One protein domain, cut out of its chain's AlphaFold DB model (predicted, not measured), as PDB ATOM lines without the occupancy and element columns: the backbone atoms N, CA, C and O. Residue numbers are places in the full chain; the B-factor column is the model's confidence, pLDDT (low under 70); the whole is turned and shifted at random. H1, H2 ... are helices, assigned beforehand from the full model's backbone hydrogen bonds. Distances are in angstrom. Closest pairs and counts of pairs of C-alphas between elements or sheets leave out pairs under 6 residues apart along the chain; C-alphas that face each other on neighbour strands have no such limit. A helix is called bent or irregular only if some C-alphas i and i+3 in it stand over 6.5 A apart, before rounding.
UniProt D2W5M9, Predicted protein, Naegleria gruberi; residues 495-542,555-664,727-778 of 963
ATOM      1  N   LEU A 495     144.977 276.717 310.023       89.38
ATOM      2  CA  LEU A 495     143.942 276.593 311.056       89.38
ATOM      3  C   LEU A 495     143.150 277.901 311.121       89.38
ATOM      4  O   LEU A 495     141.948 277.913 310.850       89.38
ATOM      5  N   HIS A 496     143.832 279.017 311.393       90.94
ATOM      6  CA  HIS A 496     143.199 280.333 311.370       90.94
ATOM      7  C   HIS A 496     142.612 280.681 309.997       90.94
ATOM      8  O   HIS A 496     141.533 281.273 309.955       90.94
ATOM      9  N   ALA A 497     143.219 280.246 308.885       92.62
ATOM     10  CA  ALA A 497     142.599 280.396 307.569       92.62
ATOM     11  C   ALA A 497     141.214 279.731 307.504       92.62
ATOM     12  O   ALA A 497     140.236 280.420 307.214       92.62
ATOM     13  N   LYS A 498     141.092 278.438 307.844       92.81
ATOM     14  CA  LYS A 498     139.805 277.718 307.840       92.81
ATOM     15  C   LYS A 498     138.773 278.402 308.737       92.81
ATOM     16  O   LYS A 498     137.667 278.688 308.278       92.81
ATOM     17  N   LEU A 499     139.145 278.740 309.975       92.69
ATOM     18  CA  LEU A 499     138.247 279.413 310.924       92.69
ATOM     19  C   LEU A 499     137.731 280.758 310.385       92.69
ATOM     20  O   LEU A 499     136.541 281.055 310.497       92.69
ATOM     21  N   ARG A 500     138.600 281.565 309.760       91.81
ATOM     22  CA  ARG A 500     138.225 282.873 309.201       91.81
ATOM     23  C   ARG A 500     137.442 282.763 307.893       91.81
ATOM     24  O   ARG A 500     136.574 283.602 307.675       91.81
ATOM     25  N   ILE A 501     137.674 281.744 307.058       93.44
ATOM     26  CA  ILE A 501     136.858 281.486 305.856       93.44
ATOM     27  C   ILE A 501     135.436 281.092 306.264       93.44
ATOM     28  O   ILE A 501     134.487 281.711 305.796       93.44
ATOM     29  N   VAL A 502     135.272 280.126 307.178       94.44
ATOM     30  CA  VAL A 502     133.939 279.685 307.635       94.44
ATOM     31  C   VAL A 502     133.211 280.806 308.377       94.44
ATOM     32  O   VAL A 502     132.027 281.025 308.136       94.44
ATOM     33  N   GLY A 503     133.918 281.574 309.214       93.12
ATOM     34  CA  GLY A 503     133.367 282.780 309.835       93.12
ATOM     35  C   GLY A 503     132.905 283.816 308.804       93.12
ATOM     36  O   GLY A 503     131.786 284.302 308.894       93.12
ATOM     37  N   CYS A 504     133.720 284.104 307.785       91.38
ATOM     38  CA  CYS A 504     133.370 285.035 306.710       91.38
ATOM     39  C   CYS A 504     132.150 284.560 305.913       91.38
ATOM     40  O   CYS A 504     131.220 285.337 305.719       91.38
ATOM     41  N   LEU A 505     132.104 283.281 305.528       92.44
ATOM     42  CA  LEU A 505     130.961 282.694 304.831       92.44
ATOM     43  C   LEU A 505     129.676 282.767 305.659       92.44
ATOM     44  O   LEU A 505     128.632 283.102 305.114       92.44
ATOM     45  N   LEU A 506     129.737 282.527 306.971       92.69
ATOM     46  CA  LEU A 506     128.583 282.707 307.856       92.69
ATOM     47  C   LEU A 506     128.154 284.179 307.960       92.69
ATOM     48  O   LEU A 506     126.959 284.444 307.878       92.69
ATOM     49  N   SER A 507     129.088 285.130 308.087       89.12
ATOM     50  CA  SER A 507     128.788 286.575 308.133       89.12
ATOM     51  C   SER A 507     128.124 287.079 306.846       89.12
ATOM     52  O   SER A 507     127.089 287.744 306.897       89.12
ATOM     53  N   LEU A 508     128.683 286.712 305.690       88.25
ATOM     54  CA  LEU A 508     128.125 286.991 304.363       88.25
ATOM     55  C   LEU A 508     126.739 286.352 304.188       88.25
ATOM     56  O   LEU A 508     125.847 286.919 303.563       88.25
ATOM     57  N   GLN A 509     126.534 285.171 304.771       88.69
ATOM     58  CA  GLN A 509     125.277 284.445 304.662       88.69
ATOM     59  C   GLN A 509     124.170 285.036 305.550       88.69
ATOM     60  O   GLN A 509     123.016 285.067 305.125       88.69
ATOM     61  N   ILE A 510     124.488 285.534 306.754       87.94
ATOM     62  CA  ILE A 510     123.501 286.195 307.632       87.94
ATOM     63  C   ILE A 510     123.185 287.638 307.215       87.94
ATOM     64  O   ILE A 510     122.089 288.106 307.522       87.94
ATOM     65  N   SER A 511     124.063 288.332 306.476       83.56
ATOM     66  CA  SER A 511     123.784 289.695 305.977       83.56
ATOM     67  C   SER A 511     122.580 289.744 305.016       83.56
ATOM     68  O   SER A 511     121.886 290.759 304.940       83.56
ATOM     69  N   LYS A 512     122.294 288.618 304.345       82.81
ATOM     70  CA  LYS A 512     121.146 288.385 303.451       82.81
ATOM     71  C   LYS A 512     119.844 287.995 304.180       82.81
ATOM     72  O   LYS A 512     118.814 287.821 303.531       82.81
ATOM     73  N   MET A 513     119.853 287.808 305.505       83.38
ATOM     74  CA  MET A 513     118.745 287.169 306.234       83.38
ATOM     75  C   MET A 513     117.833 288.109 307.021       83.38
ATOM     76  O   MET A 513     118.216 289.163 307.518       83.38
ATOM     77  N   THR A 514     116.611 287.626 307.253       83.00
ATOM     78  CA  THR A 514     115.726 288.138 308.301       83.00
ATOM     79  C   THR A 514     116.111 287.583 309.677       83.00
ATOM     80  O   THR A 514     116.670 286.491 309.804       83.00
ATOM     81  N   VAL A 515     115.686 288.267 310.744       81.56
ATOM     82  CA  VAL A 515     115.844 287.808 312.142       81.56
ATOM     83  C   VAL A 515     115.209 286.425 312.392       81.56
ATOM     84  O   VAL A 515     115.639 285.695 313.285       81.56
ATOM     85  N   SER A 516     114.199 286.033 311.606       81.31
ATOM     86  CA  SER A 516     113.626 284.681 311.631       81.31
ATOM     87  C   SER A 516     114.519 283.641 310.943       81.31
ATOM     88  O   SER A 516     114.708 282.567 311.512       81.31
ATOM     89  N   GLY A 517     115.117 283.961 309.790       83.69
ATOM     90  CA  GLY A 517     116.084 283.095 309.100       83.69
ATOM     91  C   GLY A 517     117.324 282.820 309.953       83.69
ATOM     92  O   GLY A 517     117.694 281.668 310.153       83.69
ATOM     93  N   ILE A 518     117.876 283.858 310.589       87.19
ATOM     94  CA  ILE A 518     119.016 283.743 311.519       87.19
ATOM     95  C   ILE A 518     118.702 282.790 312.685       87.19
ATOM     96  O   ILE A 518     119.517 281.937 313.028       87.19
ATOM     97  N   LYS A 519     117.502 282.882 313.275       87.31
ATOM     98  CA  LYS A 519     117.070 281.974 314.355       87.31
ATOM     99  C   LYS A 519     116.821 280.544 313.866       87.31
ATOM    100  O   LYS A 519     117.075 279.608 314.619       87.31
ATOM    101  N   SER A 520     116.345 280.374 312.631       88.12
ATOM    102  CA  SER A 520     116.211 279.067 311.972       88.12
ATOM    103  C   SER A 520     117.584 278.402 311.810       88.12
ATOM    104  O   SER A 520     117.790 277.282 312.279       88.12
ATOM    105  N   LEU A 521     118.546 279.150 311.256       90.69
ATOM    106  CA  LEU A 521     119.942 278.752 311.081       90.69
ATOM    107  C   LEU A 521     120.611 278.388 312.415       90.69
ATOM    108  O   LEU A 521     121.152 277.291 312.553       90.69
ATOM    109  N   GLU A 522     120.530 279.261 313.422       91.62
ATOM    110  CA  GLU A 522     121.084 279.014 314.759       91.62
ATOM    111  C   GLU A 522     120.501 277.731 315.376       91.62
ATOM    112  O   GLU A 522     121.246 276.846 315.797       91.62
ATOM    113  N   ALA A 523     119.174 277.560 315.333       90.69
ATOM    114  CA  ALA A 523     118.492 276.368 315.837       90.69
ATOM    115  C   ALA A 523     118.717 275.101 314.983       90.69
ATOM    116  O   ALA A 523     118.292 274.007 315.377       90.69
ATOM    117  N   LYS A 524     119.341 275.212 313.805       91.00
ATOM    118  CA  LYS A 524     119.817 274.077 313.003       91.00
ATOM    119  C   LYS A 524     121.254 273.722 313.378       91.00
ATOM    120  O   LYS A 524     121.508 272.562 313.691       91.00
ATOM    121  N   ILE A 525     122.147 274.712 313.460       92.06
ATOM    122  CA  ILE A 525     123.538 274.534 313.907       92.06
ATOM    123  C   ILE A 525     123.575 273.946 315.328       92.06
ATOM    124  O   ILE A 525     124.280 272.971 315.560       92.06
ATOM    125  N   GLN A 526     122.735 274.430 316.252       93.00
ATOM    126  CA  GLN A 526     122.640 273.927 317.635       93.00
ATOM    127  C   GLN A 526     122.261 272.438 317.768       93.00
ATOM    128  O   GLN A 526     122.439 271.864 318.844       93.00
ATOM    129  N   LYS A 527     121.741 271.798 316.709       90.00
ATOM    130  CA  LYS A 527     121.434 270.354 316.689       90.00
ATOM    131  C   LYS A 527     122.649 269.491 316.335       90.00
ATOM    132  O   LYS A 527     122.591 268.278 316.521       90.00
ATOM    133  N   LEU A 528     123.730 270.090 315.833       86.56
ATOM    134  CA  LEU A 528     124.970 269.386 315.523       86.56
ATOM    135  C   LEU A 528     125.726 269.022 316.812       86.56
ATOM    136  O   LEU A 528     125.657 269.704 317.840       86.56
ATOM    137  N   LYS A 529     126.484 267.928 316.746       83.50
ATOM    138  CA  LYS A 529     127.329 267.428 317.837       83.50
ATOM    139  C   LYS A 529     128.329 268.517 318.262       83.50
ATOM    140  O   LYS A 529     129.036 269.065 317.426       83.50
ATOM    141  N   GLY A 530     128.365 268.855 319.553       83.00
ATOM    142  CA  GLY A 530     129.250 269.902 320.094       83.00
ATOM    143  C   GLY A 530     128.817 271.356 319.831       83.00
ATOM    144  O   GLY A 530     129.499 272.274 320.284       83.00
ATOM    145  N   MET A 531     127.686 271.592 319.155       90.06
ATOM    146  CA  MET A 531     127.221 272.936 318.774       90.06
ATOM    147  C   MET A 531     126.063 273.479 319.619       90.06
ATOM    148  O   MET A 531     125.566 274.568 319.353       90.06
ATOM    149  N   SER A 532     125.645 272.787 320.681       89.62
ATOM    150  CA  SER A 532     124.485 273.173 321.507       89.62
ATOM    151  C   SER A 532     124.604 274.526 322.229       89.62
ATOM    152  O   SER A 532     123.638 274.964 322.849       89.62
ATOM    153  N   GLN A 533     125.774 275.173 322.194       88.69
ATOM    154  CA  GLN A 533     126.039 276.519 322.726       88.69
ATOM    155  C   GLN A 533     126.382 277.541 321.620       88.69
ATOM    156  O   GLN A 533     126.779 278.664 321.924       88.69
ATOM    157  N   PHE A 534     126.260 277.167 320.342       90.75
ATOM    158  CA  PHE A 534     126.457 278.078 319.216       90.75
ATOM    159  C   PHE A 534     125.335 279.121 319.191       90.75
ATOM    160  O   PHE A 534     124.158 278.762 319.167       90.75
ATOM    161  N   GLN A 535     125.694 280.401 319.182       89.25
ATOM    162  CA  GLN A 535     124.751 281.514 319.101       89.25
ATOM    163  C   GLN A 535     125.414 282.722 318.441       89.25
ATOM    164  O   GLN A 535     126.549 283.067 318.787       89.25
ATOM    165  N   PHE A 536     124.699 283.376 317.524       88.75
ATOM    166  CA  PHE A 536     125.137 284.647 316.948       88.75
ATOM    167  C   PHE A 536     125.095 285.740 318.017       88.75
ATOM    168  O   PHE A 536     124.111 285.900 318.745       88.75
ATOM    169  N   ARG A 537     126.182 286.499 318.135       83.38
ATOM    170  CA  ARG A 537     126.308 287.575 319.125       83.38
ATOM    171  C   ARG A 537     125.838 288.875 318.499       83.38
ATOM    172  O   ARG A 537     126.066 289.089 317.319       83.38
ATOM    173  N   LYS A 538     125.230 289.774 319.273       78.06
ATOM    174  CA  LYS A 538     125.105 291.168 318.824       78.06
ATOM    175  C   LYS A 538     126.492 291.801 318.827       78.06
ATOM    176  O   LYS A 538     127.157 291.728 319.862       78.06
ATOM    177  N   LYS A 539     126.883 292.431 317.716       68.81
ATOM    178  CA  LYS A 539     128.055 293.315 317.667       68.81
ATOM    179  C   LYS A 539     127.852 294.389 318.739       68.81
ATOM    180  O   LYS A 539     126.764 294.969 318.833       68.81
ATOM    181  N   GLN A 540     128.831 294.587 319.621       56.06
ATOM    182  CA  GLN A 540     128.759 295.712 320.555       56.06
ATOM    183  C   GLN A 540     128.987 296.995 319.748       56.06
ATOM    184  O   GLN A 540     129.901 297.010 318.924       56.06
ATOM    185  N   PRO A 541     128.179 298.054 319.935       53.12
ATOM    186  CA  PRO A 541     128.427 299.312 319.248       53.12
ATOM    187  C   PRO A 541     129.770 299.868 319.726       53.12
ATOM    188  O   PRO A 541     129.928 300.182 320.909       53.12
ATOM    189  N   ALA A 542     130.733 299.972 318.812       43.97
ATOM    190  CA  ALA A 542     131.942 300.742 319.053       43.97
ATOM    191  C   ALA A 542     131.542 302.207 319.285       43.97
ATOM    192  O   ALA A 542     130.734 302.741 318.529       43.97
ATOM    193  N   GLU A 555     123.162 294.120 313.592       67.31
ATOM    194  CA  GLU A 555     124.545 293.699 313.369       67.31
ATOM    195  C   GLU A 555     124.896 292.524 314.293       67.31
ATOM    196  O   GLU A 555     124.790 292.600 315.525       67.31
ATOM    197  N   LEU A 556     125.278 291.407 313.673       77.44
ATOM    198  CA  LEU A 556     125.566 290.147 314.342       77.44
ATOM    199  C   LEU A 556     126.967 289.652 314.000       77.44
ATOM    200  O   LEU A 556     127.385 289.653 312.845       77.44
ATOM    201  N   GLU A 557     127.652 289.150 315.018       80.94
ATOM    202  CA  GLU A 557     128.938 288.482 314.910       80.94
ATOM    203  C   GLU A 557     128.761 286.965 315.005       80.94
ATOM    204  O   GLU A 557     128.003 286.438 315.832       80.94
ATOM    205  N   VAL A 558     129.533 286.247 314.193       84.25
ATOM    206  CA  VAL A 558     129.719 284.802 314.334       84.25
ATOM    207  C   VAL A 558     130.521 284.543 315.621       84.25
ATOM    208  O   VAL A 558     131.546 285.194 315.835       84.25
ATOM    209  N   PRO A 559     130.097 283.619 316.506       85.25
ATOM    210  CA  PRO A 559     130.864 283.292 317.707       85.25
ATOM    211  C   PRO A 559     132.228 282.684 317.345       85.25
ATOM    212  O   PRO A 559     132.395 282.098 316.278       85.25
ATOM    213  N   TYR A 560     133.204 282.768 318.257       82.81
ATOM    214  CA  TYR A 560     134.479 282.062 318.080       82.81
ATOM    215  C   TYR A 560     134.239 280.549 317.975       82.81
ATOM    216  O   TYR A 560     133.566 279.972 318.833       82.81
ATOM    217  N   MET A 561     134.794 279.929 316.935       88.06
ATOM    218  CA  MET A 561     134.679 278.500 316.634       88.06
ATOM    219  C   MET A 561     136.051 277.836 316.737       88.06
ATOM    220  O   MET A 561     137.061 278.449 316.394       88.06
ATOM    221  N   ASN A 562     136.086 276.573 317.159       88.00
ATOM    222  CA  ASN A 562     137.268 275.720 317.018       88.00
ATOM    223  C   ASN A 562     137.273 274.973 315.662       88.00
ATOM    224  O   ASN A 562     136.340 275.113 314.867       88.00
ATOM    225  N   ALA A 563     138.330 274.194 315.395       85.88
ATOM    226  CA  ALA A 563     138.490 273.441 314.146       85.88
ATOM    227  C   ALA A 563     137.295 272.510 313.870       85.88
ATOM    228  O   ALA A 563     136.615 272.684 312.860       85.88
ATOM    229  N   ASP A 564     136.988 271.613 314.811       86.69
ATOM    230  CA  ASP A 564     135.886 270.648 314.728       86.69
ATOM    231  C   ASP A 564     134.545 271.335 314.424       86.69
ATOM    232  O   ASP A 564     133.749 270.844 313.630       86.69
ATOM    233  N   GLN A 565     134.283 272.493 315.035       90.44
ATOM    234  CA  GLN A 565     133.063 273.275 314.824       90.44
ATOM    235  C   GLN A 565     132.997 273.876 313.412       90.44
ATOM    236  O   GLN A 565     131.932 273.855 312.793       90.44
ATOM    237  N   ALA A 566     134.119 274.365 312.879       92.12
ATOM    238  CA  ALA A 566     134.197 274.835 311.498       92.12
ATOM    239  C   ALA A 566     134.025 273.679 310.491       92.12
ATOM    240  O   ALA A 566     133.303 273.836 309.505       92.12
ATOM    241  N   ASP A 567     134.599 272.505 310.772       90.19
ATOM    242  CA  ASP A 567     134.420 271.290 309.967       90.19
ATOM    243  C   ASP A 567     132.979 270.765 310.013       90.19
ATOM    244  O   ASP A 567     132.414 270.431 308.973       90.19
ATOM    245  N   MET A 568     132.330 270.760 311.183       89.38
ATOM    246  CA  MET A 568     130.911 270.404 311.301       89.38
ATOM    247  C   MET A 568     130.009 271.328 310.475       89.38
ATOM    248  O   MET A 568     129.006 270.851 309.947       89.38
ATOM    249  N   ILE A 569     130.353 272.611 310.323       92.25
ATOM    250  CA  ILE A 569     129.605 273.525 309.449       92.25
ATOM    251  C   ILE A 569     129.923 273.263 307.969       92.25
ATOM    252  O   ILE A 569     128.991 273.088 307.189       92.25
ATOM    253  N   LEU A 570     131.197 273.163 307.571       91.38
ATOM    254  CA  LEU A 570     131.587 272.902 306.173       91.38
ATOM    255  C   LEU A 570     131.036 271.574 305.637       91.38
ATOM    256  O   LEU A 570     130.489 271.522 304.535       91.38
ATOM    257  N   LEU A 571     131.157 270.490 306.401       86.75
ATOM    258  CA  LEU A 571     130.744 269.153 305.968       86.75
ATOM    259  C   LEU A 571     129.223 268.962 305.926       86.75
ATOM    260  O   LEU A 571     128.762 267.998 305.325       86.75
ATOM    261  N   ASN A 572     128.444 269.860 306.537       86.12
ATOM    262  CA  ASN A 572     126.986 269.738 306.623       86.12
ATOM    263  C   ASN A 572     126.234 270.961 306.073       86.12
ATOM    264  O   ASN A 572     125.013 271.025 306.258       86.12
ATOM    265  N   TYR A 573     126.911 271.923 305.424       89.62
ATOM    266  CA  TYR A 573     126.324 273.222 305.061       89.62
ATOM    267  C   TYR A 573     125.033 273.078 304.244       89.62
ATOM    268  O   TYR A 573     124.108 273.858 304.434       89.62
ATOM    269  N   GLU A 574     124.918 272.050 303.402       85.06
ATOM    270  CA  GLU A 574     123.716 271.741 302.627       85.06
ATOM    271  C   GLU A 574     122.502 271.516 303.526       85.06
ATOM    272  O   GLU A 574     121.452 272.122 303.326       85.06
ATOM    273  N   SER A 575     122.666 270.669 304.542       82.56
ATOM    274  CA  SER A 575     121.626 270.383 305.531       82.56
ATOM    275  C   SER A 575     121.438 271.513 306.539       82.56
ATOM    276  O   SER A 575     120.379 271.622 307.142       82.56
ATOM    277  N   ILE A 576     122.435 272.381 306.730       87.56
ATOM    278  CA  ILE A 576     122.326 273.558 307.597       87.56
ATOM    279  C   ILE A 576     121.521 274.662 306.900       87.56
ATOM    280  O   ILE A 576     120.592 275.202 307.497       87.56
ATOM    281  N   MET A 577     121.863 274.978 305.651       88.12
ATOM    282  CA  MET A 577     121.350 276.126 304.904       88.12
ATOM    283  C   MET A 577     120.065 275.785 304.143       88.12
ATOM    284  O   MET A 577     119.018 276.354 304.444       88.12
ATOM    285  N   MET A 578     120.103 274.820 303.216       81.69
ATOM    286  CA  MET A 578     118.981 274.550 302.296       81.69
ATOM    287  C   MET A 578     117.748 273.951 302.993       81.69
ATOM    288  O   MET A 578     116.643 274.045 302.478       81.69
ATOM    289  N   GLU A 579     117.907 273.360 304.182       78.31
ATOM    290  CA  GLU A 579     116.776 272.883 304.997       78.31
ATOM    291  C   GLU A 579     116.231 273.930 305.992       78.31
ATOM    292  O   GLU A 579     115.296 273.626 306.737       78.31
ATOM    293  N   SER A 580     116.830 275.125 306.072       77.69
ATOM    294  CA  SER A 580     116.509 276.137 307.102       77.69
ATOM    295  C   SER A 580     116.167 277.520 306.542       77.69
ATOM    296  O   SER A 580     115.718 278.377 307.310       77.69
ATOM    297  N   LEU A 581     116.401 277.737 305.246       83.06
ATOM    298  CA  LEU A 581     116.363 279.013 304.527       83.06
ATOM    299  C   LEU A 581     115.592 278.844 303.208       83.06
ATOM    300  O   LEU A 581     115.478 277.732 302.699       83.06
ATOM    301  N   SER A 582     115.077 279.937 302.642       81.94
ATOM    302  CA  SER A 582     114.481 279.946 301.295       81.94
ATOM    303  C   SER A 582     115.524 280.198 300.200       81.94
ATOM    304  O   SER A 582     116.556 280.809 300.470       81.94
ATOM    305  N   ASP A 583     115.210 279.852 298.946       78.62
ATOM    306  CA  ASP A 583     116.021 280.132 297.741       78.62
ATOM    307  C   ASP A 583     116.445 281.614 297.621       78.62
ATOM    308  O   ASP A 583     117.485 281.943 297.060       78.62
ATOM    309  N   THR A 584     115.641 282.531 298.170       79.94
ATOM    310  CA  THR A 584     115.925 283.978 298.232       79.94
ATOM    311  C   THR A 584     116.933 284.381 299.312       79.94
ATOM    312  O   THR A 584     117.471 285.484 299.255       79.94
ATOM    313  N   GLN A 585     117.162 283.525 300.307       82.25
ATOM    314  CA  GLN A 585     118.117 283.721 301.404       82.25
ATOM    315  C   GLN A 585     119.413 282.937 301.178       82.25
ATOM    316  O   GLN A 585     120.473 283.410 301.577       82.25
ATOM    317  N   PHE A 586     119.332 281.764 300.546       88.81
ATOM    318  CA  PHE A 586     120.467 280.927 300.161       88.81
ATOM    319  C   PHE A 586     120.257 280.451 298.722       88.81
ATOM    320  O   PHE A 586     119.433 279.570 298.479       88.81
ATOM    321  N   ASN A 587     120.962 281.065 297.772       86.62
ATOM    322  CA  ASN A 587     120.729 280.854 296.344       86.62
ATOM    323  C   ASN A 587     121.784 279.955 295.673       86.62
ATOM    324  O   ASN A 587     122.763 279.515 296.279       86.62
ATOM    325  N   ASP A 588     121.590 279.703 294.380       84.88
ATOM    326  CA  ASP A 588     122.448 278.842 293.564       84.88
ATOM    327  C   ASP A 588     123.926 279.298 293.509       84.88
ATOM    328  O   ASP A 588     124.829 278.467 293.385       84.88
ATOM    329  N   ASN A 589     124.203 280.601 293.627       88.44
ATOM    330  CA  ASN A 589     125.568 281.133 293.686       88.44
ATOM    331  C   ASN A 589     126.156 281.042 295.103       88.44
ATOM    332  O   ASN A 589     127.334 280.710 295.237       88.44
ATOM    333  N   ASP A 590     125.347 281.219 296.156       90.25
ATOM    334  CA  ASP A 590     125.761 280.918 297.536       90.25
ATOM    335  C   ASP A 590     126.174 279.439 297.660       90.25
ATOM    336  O   ASP A 590     127.251 279.125 298.174       90.25
ATOM    337  N   PHE A 591     125.388 278.517 297.090       89.31
ATOM    338  CA  PHE A 591     125.731 277.094 297.040       89.31
ATOM    339  C   PHE A 591     127.055 276.829 296.307       89.31
ATOM    340  O   PHE A 591     127.897 276.086 296.823       89.31
ATOM    341  N   LYS A 592     127.277 277.448 295.136       90.56
ATOM    342  CA  LYS A 592     128.547 277.344 294.390       90.56
ATOM    343  C   LYS A 592     129.733 277.848 295.218       90.56
ATOM    344  O   LYS A 592     130.778 277.199 295.212       90.56
ATOM    345  N   VAL A 593     129.583 278.948 295.959       92.88
ATOM    346  CA  VAL A 593     130.623 279.491 296.855       92.88
ATOM    347  C   VAL A 593     130.959 278.522 297.993       92.88
ATOM    348  O   VAL A 593     132.132 278.202 298.199       92.88
ATOM    349  N   TRP A 594     129.954 278.001 298.700       94.06
ATOM    350  CA  TRP A 594     130.175 277.055 299.800       94.06
ATOM    351  C   TRP A 594     130.788 275.729 299.314       94.06
ATOM    352  O   TRP A 594     131.747 275.243 299.917       94.06
ATOM    353  N   SER A 595     130.312 275.176 298.191       91.56
ATOM    354  CA  SER A 595     130.903 273.977 297.574       91.56
ATOM    355  C   SER A 595     132.351 274.189 297.132       91.56
ATOM    356  O   SER A 595     133.208 273.350 297.419       91.56
ATOM    357  N   SER A 596     132.640 275.300 296.448       94.19
ATOM    358  CA  SER A 596     133.972 275.564 295.892       94.19
ATOM    359  C   SER A 596     135.023 275.784 296.976       94.19
ATOM    360  O   SER A 596     136.064 275.126 296.954       94.19
ATOM    361  N   LEU A 597     134.737 276.606 297.989       95.12
ATOM    362  CA  LEU A 597     135.663 276.811 299.106       95.12
ATOM    363  C   LEU A 597     135.842 275.546 299.957       95.12
ATOM    364  O   LEU A 597     136.970 275.250 300.346       95.12
ATOM    365  N   ARG A 598     134.792 274.739 300.177       94.31
ATOM    366  CA  ARG A 598     134.927 273.432 300.850       94.31
ATOM    367  C   ARG A 598     135.849 272.480 300.088       94.31
ATOM    368  O   ARG A 598     136.678 271.808 300.699       94.31
ATOM    369  N   PHE A 599     135.711 272.419 298.763       93.25
ATOM    370  CA  PHE A 599     136.586 271.616 297.912       93.25
ATOM    371  C   PHE A 599     138.047 272.078 298.021       93.25
ATOM    372  O   PHE A 599     138.910 271.249 298.316       93.25
ATOM    373  N   ILE A 600     138.315 273.384 297.877       95.50
ATOM    374  CA  ILE A 600     139.664 273.966 297.995       95.50
ATOM    375  C   ILE A 600     140.280 273.711 299.380       95.50
ATOM    376  O   ILE A 600     141.459 273.358 299.468       95.50
ATOM    377  N   ILE A 601     139.495 273.825 300.457       93.88
ATOM    378  CA  ILE A 601     139.966 273.555 301.823       93.88
ATOM    379  C   ILE A 601     140.454 272.106 301.951       93.88
ATOM    380  O   ILE A 601     141.615 271.896 302.296       93.88
ATOM    381  N   TYR A 602     139.636 271.104 301.616       91.19
ATOM    382  CA  TYR A 602     140.013 269.703 301.859       91.19
ATOM    383  C   TYR A 602     140.934 269.073 300.796       91.19
ATOM    384  O   TYR A 602     141.636 268.115 301.114       91.19
ATOM    385  N   HIS A 603     140.981 269.590 299.560       91.19
ATOM    386  CA  HIS A 603     141.866 269.058 298.503       91.19
ATOM    387  C   HIS A 603     143.240 269.711 298.416       91.19
ATOM    388  O   HIS A 603     144.142 269.119 297.823       91.19
ATOM    389  N   TYR A 604     143.402 270.918 298.962       93.31
ATOM    390  CA  TYR A 604     144.608 271.715 298.747       93.31
ATOM    391  C   TYR A 604     145.111 272.384 300.025       93.31
ATOM    392  O   TYR A 604     146.294 272.268 300.331       93.31
ATOM    393  N   LEU A 605     144.240 273.038 300.801       92.19
ATOM    394  CA  LEU A 605     144.662 273.744 302.016       92.19
ATOM    395  C   LEU A 605     145.067 272.767 303.136       92.19
ATOM    396  O   LEU A 605     146.173 272.854 303.661       92.19
ATOM    397  N   GLU A 606     144.193 271.812 303.466       90.44
ATOM    398  CA  GLU A 606     144.394 270.784 304.501       90.44
ATOM    399  C   GLU A 606     144.852 269.429 303.931       90.44
ATOM    400  O   GLU A 606     144.845 268.408 304.620       90.44
ATOM    401  N   ALA A 607     145.281 269.405 302.669       87.69
ATOM    402  CA  ALA A 607     145.799 268.207 302.023       87.69
ATOM    403  C   ALA A 607     147.127 267.759 302.645       87.69
ATOM    404  O   ALA A 607     148.062 268.552 302.769       87.69
ATOM    405  N   SER A 608     147.246 266.472 302.991       85.12
ATOM    406  CA  SER A 608     148.527 265.879 303.396       85.12
ATOM    407  C   SER A 608     149.502 265.810 302.214       85.12
ATOM    408  O   SER A 608     149.087 265.858 301.055       85.12
ATOM    409  N   GLN A 609     150.803 265.669 302.495       86.38
ATOM    410  CA  GLN A 609     151.831 265.644 301.446       86.38
ATOM    411  C   GLN A 609     151.541 264.561 300.394       86.38
ATOM    412  O   GLN A 609     151.388 264.891 299.225       86.38
ATOM    413  N   GLY A 610     151.288 263.320 300.821       83.19
ATOM    414  CA  GLY A 610     150.955 262.218 299.910       83.19
ATOM    415  C   GLY A 610     149.650 262.392 299.115       83.19
ATOM    416  O   GLY A 610     149.478 261.734 298.094       83.19
ATOM    417  N   LEU A 611     148.728 263.275 299.531       83.12
ATOM    418  CA  LEU A 611     147.563 263.629 298.710       83.12
ATOM    419  C   LEU A 611     147.951 264.610 297.595       83.12
ATOM    420  O   LEU A 611     147.485 264.461 296.464       83.12
ATOM    421  N   LEU A 612     148.813 265.583 297.906       89.25
ATOM    422  CA  LEU A 612     149.352 266.544 296.942       89.25
ATOM    423  C   LEU A 612     150.289 265.860 295.941       89.25
ATOM    424  O   LEU A 612     150.126 266.075 294.747       89.25
ATOM    425  N   ASP A 613     151.174 264.971 296.395       87.69
ATOM    426  CA  ASP A 613     152.103 264.210 295.541       87.69
ATOM    427  C   ASP A 613     151.375 263.407 294.440       87.69
ATOM    428  O   ASP A 613     151.933 263.150 293.375       87.69
ATOM    429  N   LEU A 614     150.112 263.030 294.683       83.19
ATOM    430  CA  LEU A 614     149.249 262.312 293.738       83.19
ATOM    431  C   LEU A 614     148.347 263.222 292.880       83.19
ATOM    432  O   LEU A 614     147.965 262.822 291.780       83.19
ATOM    433  N   ASN A 615     147.947 264.401 293.373       81.69
ATOM    434  CA  ASN A 615     146.844 265.188 292.790       81.69
ATOM    435  C   ASN A 615     147.175 266.653 292.464       81.69
ATOM    436  O   ASN A 615     146.390 267.306 291.770       81.69
ATOM    437  N   PHE A 616     148.281 267.204 292.964       92.06
ATOM    438  CA  PHE A 616     148.605 268.615 292.785       92.06
ATOM    439  C   PHE A 616     149.089 268.894 291.360       92.06
ATOM    440  O   PHE A 616     150.172 268.482 290.953       92.06
ATOM    441  N   LYS A 617     148.289 269.654 290.606       93.25
ATOM    442  CA  LYS A 617     148.710 270.294 289.357       93.25
ATOM    443  C   LYS A 617     148.430 271.789 289.466       93.25
ATOM    444  O   LYS A 617     147.287 272.186 289.687       93.25
ATOM    445  N   LYS A 618     149.471 272.612 289.311       93.44
ATOM    446  CA  LYS A 618     149.409 274.061 289.559       93.44
ATOM    447  C   LYS A 618     148.344 274.767 288.711       93.44
ATOM    448  O   LYS A 618     147.556 275.542 289.244       93.44
ATOM    449  N   GLU A 619     148.273 274.446 287.421       94.12
ATOM    450  CA  GLU A 619     147.328 275.083 286.491       94.12
ATOM    451  C   GLU A 619     145.874 274.621 286.696       94.12
ATOM    452  O   GLU A 619     144.957 275.428 286.596       94.12
ATOM    453  N   GLU A 620     145.665 273.356 287.076       93.38
ATOM    454  CA  GLU A 620     144.345 272.808 287.437       93.38
ATOM    455  C   GLU A 620     143.784 273.531 288.675       93.38
ATOM    456  O   GLU A 620     142.637 273.976 288.684       93.38
ATOM    457  N   LEU A 621     144.632 273.765 289.688       95.12
ATOM    458  CA  LEU A 621     144.263 274.559 290.858       95.12
ATOM    459  C   LEU A 621     143.997 276.035 290.515       95.12
ATOM    460  O   LEU A 621     143.029 276.596 291.022       95.12
ATOM    461  N   LYS A 622     144.806 276.675 289.657       94.50
ATOM    462  CA  LYS A 622     144.535 278.056 289.202       94.50
ATOM    463  C   LYS A 622     143.158 278.173 288.547       94.50
ATOM    464  O   LYS A 622     142.432 279.120 288.835       94.50
ATOM    465  N   GLU A 623     142.776 277.207 287.712       94.00
ATOM    466  CA  GLU A 623     141.454 277.178 287.076       94.00
ATOM    467  C   GLU A 623     140.330 277.069 288.125       94.00
ATOM    468  O   GLU A 623     139.355 277.824 288.084       94.00
ATOM    469  N   TYR A 624     140.493 276.195 289.124       94.62
ATOM    470  CA  TYR A 624     139.548 276.044 290.236       94.62
ATOM    471  C   TYR A 624     139.424 277.311 291.101       94.62
ATOM    472  O   TYR A 624     138.316 277.698 291.484       94.62
ATOM    473  N   LEU A 625     140.536 277.990 291.392       94.75
ATOM    474  CA  LEU A 625     140.542 279.255 292.136       94.75
ATOM    475  C   LEU A 625     139.946 280.399 291.305       94.75
ATOM    476  O   LEU A 625     139.206 281.212 291.851       94.75
ATOM    477  N   SER A 626     140.162 280.423 289.986       92.69
ATOM    478  CA  SER A 626     139.531 281.382 289.071       92.69
ATOM    479  C   SER A 626     138.007 281.212 289.022       92.69
ATOM    480  O   SER A 626     137.272 282.194 289.124       92.69
ATOM    481  N   PHE A 627     137.510 279.970 288.938       93.38
ATOM    482  CA  PHE A 627     136.076 279.678 289.069       93.38
ATOM    483  C   PHE A 627     135.530 280.146 290.428       93.38
ATOM    484  O   PHE A 627     134.503 280.821 290.480       93.38
ATOM    485  N   THR A 628     136.259 279.865 291.515       93.62
ATOM    486  CA  THR A 628     135.895 280.288 292.879       93.62
ATOM    487  C   THR A 628     135.829 281.819 292.993       93.62
ATOM    488  O   THR A 628     134.825 282.347 293.463       93.62
ATOM    489  N   LYS A 629     136.840 282.551 292.492       91.69
ATOM    490  CA  LYS A 629     136.887 284.027 292.423       91.69
ATOM    491  C   LYS A 629     135.670 284.593 291.684       91.69
ATOM    492  O   LYS A 629     135.081 285.564 292.158       91.69
ATOM    493  N   LYS A 630     135.276 283.973 290.563       90.62
ATOM    494  CA  LYS A 630     134.100 284.367 289.778       90.62
ATOM    495  C   LYS A 630     132.803 284.208 290.578       90.62
ATOM    496  O   LYS A 630     132.145 285.212 290.840       90.62
ATOM    497  N   VAL A 631     132.452 282.990 291.004       91.81
ATOM    498  CA  VAL A 631     131.152 282.737 291.670       91.81
ATOM    499  C   VAL A 631     131.010 283.507 292.985       91.81
ATOM    500  O   VAL A 631     129.909 283.890 293.368       91.81
ATOM    501  N   LEU A 632     132.132 283.798 293.646       91.25
ATOM    502  CA  LEU A 632     132.193 284.596 294.866       91.25
ATOM    503  C   LEU A 632     131.858 286.074 294.623       91.25
ATOM    504  O   LEU A 632     131.090 286.642 295.394       91.25
ATOM    505  N   ARG A 633     132.340 286.677 293.527       87.62
ATOM    506  CA  ARG A 633     131.921 288.030 293.111       87.62
ATOM    507  C   ARG A 633     130.504 288.068 292.526       87.62
ATOM    508  O   ARG A 633     129.835 289.082 292.668       87.62
ATOM    509  N   GLU A 634     130.015 286.977 291.936       89.31
ATOM    510  CA  GLU A 634     128.614 286.862 291.486       89.31
ATOM    511  C   GLU A 634     127.620 286.692 292.652       89.31
ATOM    512  O   GLU A 634     126.471 287.117 292.547       89.31
ATOM    513  N   ALA A 635     128.037 286.082 293.767       88.12
ATOM    514  CA  ALA A 635     127.222 285.927 294.976       88.12
ATOM    515  C   ALA A 635     127.295 287.139 295.928       88.12
ATOM    516  O   ALA A 635     126.319 287.414 296.634       88.12
ATOM    517  N   PHE A 636     128.445 287.824 295.957       87.12
ATOM    518  CA  PHE A 636     128.806 288.889 296.902       87.12
ATOM    519  C   PHE A 636     129.622 289.993 296.186       87.12
ATOM    520  O   PHE A 636     130.847 290.078 296.344       87.12
ATOM    521  N   PRO A 637     128.987 290.815 295.327       82.75
ATOM    522  CA  PRO A 637     129.704 291.771 294.479       82.75
ATOM    523  C   PRO A 637     130.347 292.907 295.284       82.75
ATOM    524  O   PRO A 637     131.510 293.234 295.049       82.75
ATOM    525  N   ASN A 638     129.617 293.453 296.261       79.69
ATOM    526  CA  ASN A 638     129.999 294.656 297.010       79.69
ATOM    527  C   ASN A 638     130.551 294.350 298.414       79.69
ATOM    528  O   ASN A 638     130.991 295.261 299.110       79.69
ATOM    529  N   ASP A 639     130.493 293.094 298.861       79.06
ATOM    530  CA  ASP A 639     130.904 292.716 300.209       79.06
ATOM    531  C   ASP A 639     132.433 292.645 300.349       79.06
ATOM    532  O   ASP A 639     133.170 292.262 299.431       79.06
ATOM    533  N   GLN A 640     132.917 292.972 301.547       73.19
ATOM    534  CA  GLN A 640     134.320 292.800 301.899       73.19
ATOM    535  C   GLN A 640     134.610 291.356 302.316       73.19
ATOM    536  O   GLN A 640     133.916 290.789 303.160       73.19
ATOM    537  N   LEU A 641     135.678 290.770 301.771       81.38
ATOM    538  CA  LEU A 641     136.069 289.395 302.083       81.38
ATOM    539  C   LEU A 641     137.230 289.326 303.080       81.38
ATOM    540  O   LEU A 641     138.120 290.181 303.106       81.38
ATOM    541  N   ALA A 642     137.259 288.249 303.867       81.88
ATOM    542  CA  ALA A 642     138.351 287.981 304.796       81.88
ATOM    543  C   ALA A 642     139.699 287.822 304.068       81.88
ATOM    544  O   ALA A 642     139.808 287.117 303.067       81.88
ATOM    545  N   TYR A 643     140.750 288.411 304.638       87.31
ATOM    546  CA  TYR A 643     142.119 288.434 304.106       87.31
ATOM    547  C   TYR A 643     142.647 287.056 303.659       87.31
ATOM    548  O   TYR A 643     143.260 286.939 302.599       87.31
ATOM    549  N   TYR A 644     142.345 285.993 304.413       91.12
ATOM    550  CA  TYR A 644     142.709 284.616 304.055       91.12
ATOM    551  C   TYR A 644     142.074 284.124 302.745       91.12
ATOM    552  O   TYR A 644     142.721 283.372 302.020       91.12
ATOM    553  N   ILE A 645     140.855 284.561 302.401       90.44
ATOM    554  CA  ILE A 645     140.210 284.229 301.120       90.44
ATOM    555  C   ILE A 645     141.010 284.848 299.969       90.44
ATOM    556  O   ILE A 645     141.345 284.147 299.019       90.44
ATOM    557  N   ASN A 646     141.399 286.124 300.085       87.75
ATOM    558  CA  ASN A 646     142.250 286.782 299.091       87.75
ATOM    559  C   ASN A 646     143.596 286.048 298.932       87.75
ATOM    560  O   ASN A 646     143.997 285.731 297.817       87.75
ATOM    561  N   ILE A 647     144.268 285.717 300.041       90.81
ATOM    562  CA  ILE A 647     145.547 284.985 300.015       90.81
ATOM    563  C   ILE A 647     145.406 283.619 299.323       90.81
ATOM    564  O   ILE A 647     146.265 283.246 298.527       90.81
ATOM    565  N   ILE A 648     144.327 282.882 299.596       93.00
ATOM    566  CA  ILE A 648     144.086 281.560 299.006       93.00
ATOM    567  C   ILE A 648     143.787 281.649 297.510       93.00
ATOM    568  O   ILE A 648     144.371 280.887 296.742       93.00
ATOM    569  N   LEU A 649     142.932 282.584 297.086       91.38
ATOM    570  CA  LEU A 649     142.556 282.737 295.676       91.38
ATOM    571  C   LEU A 649     143.737 283.131 294.778       91.38
ATOM    572  O   LEU A 649     143.760 282.712 293.624       91.38
ATOM    573  N   TYR A 650     144.715 283.883 295.299       89.94
ATOM    574  CA  TYR A 650     145.864 284.349 294.511       89.94
ATOM    575  C   TYR A 650     147.152 283.548 294.690       89.94
ATOM    576  O   TYR A 650     147.917 283.443 293.738       89.94
ATOM    577  N   HIS A 651     147.418 282.989 295.876       92.44
ATOM    578  CA  HIS A 651     148.755 282.475 296.202       92.44
ATOM    579  C   HIS A 651     148.791 281.011 296.641       92.44
ATOM    580  O   HIS A 651     149.882 280.462 296.760       92.44
ATOM    581  N   LEU A 652     147.653 280.331 296.841       94.62
ATOM    582  CA  LEU A 652     147.667 278.902 297.190       94.62
ATOM    583  C   LEU A 652     148.470 278.024 296.194       94.62
ATOM    584  O   LEU A 652     149.181 277.141 296.675       94.62
ATOM    585  N   PRO A 653     148.461 278.253 294.861       95.00
ATOM    586  CA  PRO A 653     149.280 277.465 293.934       95.00
ATOM    587  C   PRO A 653     150.788 277.648 294.148       95.00
ATOM    588  O   PRO A 653     151.531 276.673 294.089       95.00
ATOM    589  N   ASP A 654     151.242 278.874 294.419       93.81
ATOM    590  CA  ASP A 654     152.659 279.181 294.661       93.81
ATOM    591  C   ASP A 654     153.106 278.736 296.063       93.81
ATOM    592  O   ASP A 654     154.226 278.260 296.243       93.81
ATOM    593  N   LEU A 655     152.216 278.824 297.058       94.06
ATOM    594  CA  LEU A 655     152.459 278.334 298.415       94.06
ATOM    595  C   LEU A 655     152.622 276.810 298.448       94.06
ATOM    596  O   LEU A 655     153.540 276.323 299.103       94.06
ATOM    597  N   LEU A 656     151.778 276.062 297.730       94.88
ATOM    598  CA  LEU A 656     151.890 274.603 297.641       94.88
ATOM    599  C   LEU A 656     153.129 274.164 296.854       94.88
ATOM    600  O   LEU A 656     153.795 273.214 297.259       94.88
ATOM    601  N   GLU A 657     153.489 274.877 295.783       93.75
ATOM    602  CA  GLU A 657     154.719 274.613 295.029       93.75
ATOM    603  C   GLU A 657     155.986 274.918 295.852       93.75
ATOM    604  O   GLU A 657     156.930 274.129 295.833       93.75
ATOM    605  N   LYS A 658     156.011 276.018 296.620       92.38
ATOM    606  CA  LYS A 658     157.176 276.407 297.439       92.38
ATOM    607  C   LYS A 658     157.319 275.583 298.726       92.38
ATOM    608  O   LYS A 658     158.444 275.334 299.164       92.38
ATOM    609  N   TYR A 659     156.214 275.216 299.379       92.44
ATOM    610  CA  TYR A 659     156.225 274.693 300.755       92.44
ATOM    611  C   TYR A 659     155.669 273.273 300.926       92.44
ATOM    612  O   TYR A 659     155.797 272.720 302.026       92.44
ATOM    613  N   GLY A 660     155.080 272.684 299.879       92.75
ATOM    614  CA  GLY A 660     154.364 271.412 299.952       92.75
ATOM    615  C   GLY A 660     153.080 271.525 300.777       92.75
ATOM    616  O   GLY A 660     152.421 272.562 300.798       92.75
ATOM    617  N   SER A 661     152.725 270.452 301.485       91.25
ATOM    618  CA  SER A 661     151.555 270.419 302.366       91.25
ATOM    619  C   SER A 661     151.616 271.496 303.443       91.25
ATOM    620  O   SER A 661     152.512 271.505 304.293       91.25
ATOM    621  N   LEU A 662     150.599 272.359 303.467       92.31
ATOM    622  CA  LEU A 662     150.501 273.421 304.465       92.31
ATOM    623  C   LEU A 662     150.131 272.890 305.869       92.31
ATOM    624  O   LEU A 662     150.301 273.594 306.865       92.31
ATOM    625  N   THR A 663     149.699 271.626 305.978       87.50
ATOM    626  CA  THR A 663     149.282 270.994 307.246       87.50
ATOM    627  C   THR A 663     150.381 270.957 308.302       87.50
ATOM    628  O   THR A 663     150.101 271.206 309.476       87.50
ATOM    629  N   LYS A 664     151.648 270.747 307.907       85.75
ATOM    630  CA  LYS A 664     152.779 270.729 308.853       85.75
ATOM    631  C   LYS A 664     153.022 272.083 309.536       85.75
ATOM    632  O   LYS A 664     153.695 272.125 310.560       85.75
ATOM    633  N   GLN A 727     148.233 256.105 305.991       62.47
ATOM    634  CA  GLN A 727     147.419 256.408 304.821       62.47
ATOM    635  C   GLN A 727     146.098 257.069 305.237       62.47
ATOM    636  O   GLN A 727     145.509 256.739 306.268       62.47
ATOM    637  N   ILE A 728     145.620 257.982 304.394       68.00
ATOM    638  CA  ILE A 728     144.263 258.526 304.472       68.00
ATOM    639  C   ILE A 728     143.270 257.355 304.408       68.00
ATOM    640  O   ILE A 728     143.438 256.483 303.555       68.00
ATOM    641  N   SER A 729     142.236 257.331 305.259       73.44
ATOM    642  CA  SER A 729     141.234 256.255 305.227       73.44
ATOM    643  C   SER A 729     140.562 256.160 303.852       73.44
ATOM    644  O   SER A 729     140.334 257.171 303.184       73.44
ATOM    645  N   SER A 730     140.220 254.946 303.421       74.44
ATOM    646  CA  SER A 730     139.492 254.709 302.164       74.44
ATOM    647  C   SER A 730     138.174 255.494 302.106       74.44
ATOM    648  O   SER A 730     137.778 255.981 301.045       74.44
ATOM    649  N   GLU A 731     137.536 255.694 303.259       72.75
ATOM    650  CA  GLU A 731     136.354 256.535 303.446       72.75
ATOM    651  C   GLU A 731     136.636 257.994 303.069       72.75
ATOM    652  O   GLU A 731     135.921 258.536 302.221       72.75
ATOM    653  N   TRP A 732     137.699 258.605 303.611       76.19
ATOM    654  CA  TRP A 732     138.068 259.993 303.314       76.19
ATOM    655  C   TRP A 732     138.615 260.161 301.893       76.19
ATOM    656  O   TRP A 732     138.208 261.094 301.208       76.19
ATOM    657  N   GLN A 733     139.425 259.220 301.386       80.38
ATOM    658  CA  GLN A 733     139.828 259.187 299.969       80.38
ATOM    659  C   GLN A 733     138.601 259.205 299.045       80.38
ATOM    660  O   GLN A 733     138.536 259.978 298.092       80.38
ATOM    661  N   THR A 734     137.581 258.405 299.371       81.12
ATOM    662  CA  THR A 734     136.321 258.372 298.618       81.12
ATOM    663  C   THR A 734     135.525 259.674 298.787       81.12
ATOM    664  O   THR A 734     134.880 260.112 297.843       81.12
ATOM    665  N   THR A 735     135.552 260.320 299.961       79.88
ATOM    666  CA  THR A 735     134.873 261.615 300.197       79.88
ATOM    667  C   THR A 735     135.515 262.729 299.379       79.88
ATOM    668  O   THR A 735     134.802 263.501 298.744       79.88
ATOM    669  N   LEU A 736     136.847 262.766 299.327       83.62
ATOM    670  CA  LEU A 736     137.604 263.660 298.456       83.62
ATOM    671  C   LEU A 736     137.245 263.412 296.982       83.62
ATOM    672  O   LEU A 736     136.820 264.336 296.293       83.62
ATOM    673  N   ALA A 737     137.278 262.158 296.519       85.75
ATOM    674  CA  ALA A 737     136.897 261.809 295.148       85.75
ATOM    675  C   ALA A 737     135.467 262.263 294.779       85.75
ATOM    676  O   ALA A 737     135.266 262.811 293.694       85.75
ATOM    677  N   THR A 738     134.488 262.106 295.682       83.50
ATOM    678  CA  THR A 738     133.123 262.640 295.500       83.50
ATOM    679  C   THR A 738     133.123 264.168 295.416       83.50
ATOM    680  O   THR A 738     132.618 264.716 294.441       83.50
ATOM    681  N   LEU A 739     133.756 264.861 296.371       84.88
ATOM    682  CA  LEU A 739     133.847 266.326 296.388       84.88
ATOM    683  C   LEU A 739     134.513 266.893 295.120       84.88
ATOM    684  O   LEU A 739     134.065 267.921 294.616       84.88
ATOM    685  N   LYS A 740     135.535 266.223 294.568       88.44
ATOM    686  CA  LYS A 740     136.137 266.605 293.280       88.44
ATOM    687  C   LYS A 740     135.179 266.397 292.111       88.44
ATOM    688  O   LYS A 740     135.048 267.276 291.264       88.44
ATOM    689  N   GLN A 741     134.492 265.254 292.069       86.81
ATOM    690  CA  GLN A 741     133.514 264.972 291.017       86.81
ATOM    691  C   GLN A 741     132.360 265.985 291.032       86.81
ATOM    692  O   GLN A 741     131.883 266.387 289.973       86.81
ATOM    693  N   ASP A 742     131.914 266.406 292.216       81.50
ATOM    694  CA  ASP A 742     130.844 267.390 292.376       81.50
ATOM    695  C   ASP A 742     131.314 268.820 292.060       81.50
ATOM    696  O   ASP A 742     130.569 269.575 291.433       81.50
ATOM    697  N   PHE A 743     132.571 269.174 292.359       86.38
ATOM    698  CA  PHE A 743     133.170 270.434 291.903       86.38
ATOM    699  C   PHE A 743     133.232 270.524 290.368       86.38
ATOM    700  O   PHE A 743     132.819 271.532 289.799       86.38
ATOM    701  N   GLU A 744     133.686 269.475 289.671       87.56
ATOM    702  CA  GLU A 744     133.750 269.485 288.197       87.56
ATOM    703  C   GLU A 744     132.354 269.542 287.553       87.56
ATOM    704  O   GLU A 744     132.175 270.210 286.530       87.56
ATOM    705  N   LYS A 745     131.327 268.930 288.169       84.56
ATOM    706  CA  LYS A 745     129.919 269.128 287.763       84.56
ATOM    707  C   LYS A 745     129.521 270.603 287.898       84.56
ATOM    708  O   LYS A 745     128.999 271.176 286.949       84.56
ATOM    709  N   LEU A 746     129.801 271.238 289.039       83.81
ATOM    710  CA  LEU A 746     129.457 272.648 289.281       83.81
ATOM    711  C   LEU A 746     130.189 273.619 288.344       83.81
ATOM    712  O   LEU A 746     129.593 274.596 287.900       83.81
ATOM    713  N   LYS A 747     131.451 273.329 288.015       83.88
ATOM    714  CA  LYS A 747     132.277 274.099 287.074       83.88
ATOM    715  C   LYS A 747     131.810 273.967 285.618       83.88
ATOM    716  O   LYS A 747     131.919 274.927 284.861       83.88
ATOM    717  N   SER A 748     131.284 272.803 285.228       80.81
ATOM    718  CA  SER A 748     130.774 272.546 283.868       80.81
ATOM    719  C   SER A 748     129.309 272.957 283.649       80.81
ATOM    720  O   SER A 748     128.877 273.063 282.501       80.81
ATOM    721  N   CYS A 749     128.552 273.255 284.710       67.88
ATOM    722  CA  CYS A 749     127.204 273.823 284.608       67.88
ATOM    723  C   CYS A 749     127.251 275.316 284.231       67.88
ATOM    724  O   CYS A 749     127.364 276.185 285.096       67.88
ATOM    725  N   SER A 750     127.141 275.612 282.932       54.53
ATOM    726  CA  SER A 750     126.995 276.977 282.397       54.53
ATOM    727  C   SER A 750     125.566 277.533 282.483       54.53
ATOM    728  O   SER A 750     125.388 278.748 282.455       54.53
ATOM    729  N   GLU A 751     124.565 276.657 282.582       49.50
ATOM    730  CA  GLU A 751     123.155 276.998 282.816       49.50
ATOM    731  C   GLU A 751     122.948 277.520 284.251       49.50
ATOM    732  O   GLU A 751     123.669 277.133 285.182       49.50
ATOM    733  N   SER A 752     121.947 278.380 284.464       51.34
ATOM    734  CA  SER A 752     121.539 278.717 285.826       51.34
ATOM    735  C   SER A 752     120.854 277.500 286.446       51.34
ATOM    736  O   SER A 752     120.111 276.779 285.782       51.34
ATOM    737  N   LEU A 753     121.065 277.258 287.741       49.09
ATOM    738  CA  LEU A 753     120.389 276.156 288.432       49.09
ATOM    739  C   LEU A 753     118.867 276.390 288.499       49.09
ATOM    740  O   LEU A 753     118.122 275.417 288.586       49.09
ATOM    741  N   SER A 754     118.382 277.631 288.331       43.72
ATOM    742  CA  SER A 754     116.970 277.948 288.046       43.72
ATOM    743  C   SER A 754     116.391 277.225 286.829       43.72
ATOM    744  O   SER A 754     115.194 276.947 286.813       43.72
ATOM    745  N   ASP A 755     117.225 276.913 285.838       39.88
ATOM    746  CA  ASP A 755     116.816 276.404 284.524       39.88
ATOM    747  C   ASP A 755     116.765 274.863 284.517       39.88
ATOM    748  O   ASP A 755     116.245 274.225 283.598       39.88
ATOM    749  N   PHE A 756     117.279 274.244 285.584       40.25
ATOM    750  CA  PHE A 756     117.181 272.816 285.832       40.25
ATOM    751  C   PHE A 756     115.739 272.493 286.238       40.25
ATOM    752  O   PHE A 756     115.188 273.106 287.155       40.25
ATOM    753  N   SER A 757     115.141 271.470 285.615       42.09
ATOM    754  CA  SER A 757     113.868 270.919 286.091       42.09
ATOM    755  C   SER A 757     113.966 270.529 287.568       42.09
ATOM    756  O   SER A 757     115.046 270.213 288.071       42.09
ATOM    757  N   GLU A 758     112.840 270.510 288.274       50.00
ATOM    758  CA  GLU A 758     112.826 270.254 289.717       50.00
ATOM    759  C   GLU A 758     113.456 268.888 290.068       50.00
ATOM    760  O   GLU A 758     114.191 268.777 291.046       50.00
ATOM    761  N   GLU A 759     113.303 267.876 289.206       41.91
ATOM    762  CA  GLU A 759     114.028 266.597 289.286       41.91
ATOM    763  C   GLU A 759     115.545 266.730 289.064       41.91
ATOM    764  O   GLU A 759     116.321 266.066 289.749       41.91
ATOM    765  N   LYS A 760     115.996 267.580 288.131       44.75
ATOM    766  CA  LYS A 760     117.421 267.847 287.866       44.75
ATOM    767  C   LYS A 760     118.073 268.632 289.014       44.75
ATOM    768  O   LYS A 760     119.161 268.242 289.439       44.75
ATOM    769  N   LYS A 761     117.412 269.670 289.552       50.75
ATOM    770  CA  LYS A 761     117.818 270.357 290.796       50.75
ATOM    771  C   LYS A 761     117.968 269.332 291.918       50.75
ATOM    772  O   LYS A 761     119.047 269.179 292.486       50.75
ATOM    773  N   ASN A 762     116.904 268.566 292.173       48.12
ATOM    774  CA  ASN A 762     116.911 267.513 293.185       48.12
ATOM    775  C   ASN A 762     117.971 266.440 292.911       48.12
ATOM    776  O   ASN A 762     118.504 265.903 293.870       48.12
ATOM    777  N   SER A 763     118.328 266.137 291.661       45.09
ATOM    778  CA  SER A 763     119.393 265.184 291.328       45.09
ATOM    779  C   SER A 763     120.766 265.682 291.789       45.09
ATOM    780  O   SER A 763     121.442 264.973 292.535       45.09
ATOM    781  N   VAL A 764     121.150 266.913 291.430       48.41
ATOM    782  CA  VAL A 764     122.431 267.510 291.855       48.41
ATOM    783  C   VAL A 764     122.462 267.670 293.376       48.41
ATOM    784  O   VAL A 764     123.354 267.127 294.028       48.41
ATOM    785  N   TYR A 765     121.448 268.317 293.958       52.22
ATOM    786  CA  TYR A 765     121.384 268.555 295.401       52.22
ATOM    787  C   TYR A 765     121.318 267.242 296.210       52.22
ATOM    788  O   TYR A 765     122.101 267.067 297.145       52.22
ATOM    789  N   CYS A 766     120.497 266.256 295.815       46.47
ATOM    790  CA  CYS A 766     120.447 264.961 296.508       46.47
ATOM    791  C   CYS A 766     121.730 264.141 296.363       46.47
ATOM    792  O   CYS A 766     121.992 263.335 297.253       46.47
ATOM    793  N   HIS A 767     122.479 264.239 295.259       47.00
ATOM    794  CA  HIS A 767     123.681 263.420 295.084       47.00
ATOM    795  C   HIS A 767     124.779 263.855 296.059       47.00
ATOM    796  O   HIS A 767     125.345 263.011 296.757       47.00
ATOM    797  N   VAL A 768     124.985 265.170 296.186       49.56
ATOM    798  CA  VAL A 768     125.899 265.760 297.174       49.56
ATOM    799  C   VAL A 768     125.409 265.446 298.597       49.56
ATOM    800  O   VAL A 768     126.129 264.829 299.384       49.56
ATOM    801  N   GLN A 769     124.142 265.759 298.911       48.12
ATOM    802  CA  GLN A 769     123.555 265.530 300.240       48.12
ATOM    803  C   GLN A 769     123.620 264.055 300.681       48.12
ATOM    804  O   GLN A 769     124.136 263.752 301.756       48.12
ATOM    805  N   LYS A 770     123.098 263.114 299.878       44.66
ATOM    806  CA  LYS A 770     122.893 261.713 300.304       44.66
ATOM    807  C   LYS A 770     124.194 260.936 300.481       44.66
ATOM    808  O   LYS A 770     124.206 259.993 301.273       44.66
ATOM    809  N   ASN A 771     125.259 261.296 299.766       43.66
ATOM    810  CA  ASN A 771     126.550 260.620 299.881       43.66
ATOM    811  C   ASN A 771     127.325 261.089 301.121       43.66
ATOM    812  O   ASN A 771     127.881 260.257 301.838       43.66
ATOM    813  N   ILE A 772     127.306 262.395 301.414       48.31
ATOM    814  CA  ILE A 772     128.008 262.977 302.567       48.31
ATOM    815  C   ILE A 772     127.304 262.600 303.882       48.31
ATOM    816  O   ILE A 772     127.939 262.032 304.772       48.31
ATOM    817  N   TRP A 773     125.981 262.797 303.983       37.75
ATOM    818  CA  TRP A 773     125.227 262.475 305.208       37.75
ATOM    819  C   TRP A 773     125.329 260.998 305.606       37.75
ATOM    820  O   TRP A 773     125.448 260.686 306.789       37.75
ATOM    821  N   LYS A 774     125.308 260.069 304.637       40.16
ATOM    822  CA  LYS A 774     125.399 258.632 304.937       40.16
ATOM    823  C   LYS A 774     126.714 258.253 305.611       40.16
ATOM    824  O   LYS A 774     126.675 257.481 306.562       40.16
ATOM    825  N   LYS A 775     127.848 258.796 305.157       42.81
ATOM    826  CA  LYS A 775     129.152 258.523 305.777       42.81
ATOM    827  C   LYS A 775     129.236 259.080 307.190       42.81
ATOM    828  O   LYS A 775     129.478 258.321 308.118       42.81
ATOM    829  N   ILE A 776     128.912 260.362 307.363       44.25
ATOM    830  CA  ILE A 776     128.985 261.039 308.668       44.25
ATOM    831  C   ILE A 776     128.085 260.348 309.708       44.25
ATOM    832  O   ILE A 776     128.454 260.262 310.878       44.25
ATOM    833  N   VAL A 777     126.926 259.810 309.305       38.31
ATOM    834  CA  VAL A 777     126.058 259.024 310.199       38.31
ATOM    835  C   VAL A 777     126.663 257.657 310.551       38.31
ATOM    836  O   VAL A 777     126.590 257.264 311.712       38.31
ATOM    837  N   ILE A 778     127.283 256.952 309.596       37.16
ATOM    838  CA  ILE A 778     127.914 255.637 309.823       37.16
ATOM    839  C   ILE A 778     129.164 255.766 310.711       37.16
ATOM    840  O   ILE A 778     129.282 255.050 311.701       37.16
TER     841      ILE A 778
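What this domain is: This is residues 495 to 542, 555 to 664 and 727 to 778 of the 963 residues of the protein "Predicted protein" of Naegleria gruberi (UniProt D2W5M9). Four long helices, H1, H5, H7 and H8, lie roughly side by side in an up-and-down bundle, each running against the one before it in the chain, with H5 in the middle of the model. H9 crosses H5 and H10 folds back along H9, while short H3 packs on H1, H2 and H4 pack together near one end of the bundle, and H6 lies at the other end. The printed part has 210 residues, with ten named helices, H1 to H10 in order, and no named strand; the class is all helix. It is compact, with a radius of gyration of the C-alphas of 17.0 A, and rounded, spanning 46 by 46 by 39 A.

Where its parts are: The longest helix by residues, H10, residues 758 to 778, is 29.1 A long, has a kink of 33 degrees near residue 765 and ends at C-alpha 778 (127.914, 255.637, 309.823). H9, residues 730 to 748, is 27.0 A long. H5, residues 588 to 605, is 24.3 A long; H7, residues 618 to 635, 25.7 A; H8, residues 643 to 659, 20.0 A. H8 is irregular, with C-alphas 650 and 653 7.7 A apart and a kink of 71 degrees near residue 653. H1, residues 495 to 511, is 24.6 A long and begins at C-alpha 495 (143.942, 276.593, 311.056). The shorter helices are H2, residues 515 to 525; H3, residues 563 to 570; H4, residues 573 to 577; and H6, residues 609 to 615.

How they stand to each other: The hub, H5, touches H7, opposite ways at a shallow tilt of 30 degrees, closest at the C-alphas of Asn 589 and Ala 635, 5.2 A. H7 and H8 form a helical hairpin, with the C-alphas of Leu 625 and Leu 649 closest, 5.4 A. H5 and H1 only just touch, with 3 pairs of C-alphas within 8 A, closest Lys 498 and Ile 601, 7.3 A. H5 touches H9 at a steep tilt of 44 degrees, closest at the C-alphas of Phe 599 and Leu 739, 6.1 A. The helical hairpin of H9 and H10 only just touches, with 3 pairs within 8 A. H1 touches H3 with residues 495 to 502 alone, closest at the C-alphas of Leu 499 and Ala 566, 6.1 A. H2 touches H4, closest at the C-alphas of Lys 524 and Ile 576, 6.0 A. H6 is close to H5 but not clearly touching. Every O i to N i+4 pair is within hydrogen-bond range in H1, H2, H3, H4, H5, H7 and H9; the counts are 2 of 3 in H6, 11 of 13 in H8 and 15 of 17 in H10.

The domain as a whole: The two farthest C-alphas, of Ala 542 and Ser 730, are 49.6 A apart. Residues 543 to 554 and 665 to 726 are not printed; the C-alpha gaps across these cuts are 11.7 A and 15.8 A. Of the links printed whole, none is long. Mean pLDDT of the printed part is 81.0; residues 539 to 542, 555, 727 to 728 and 749 to 778 are under 70.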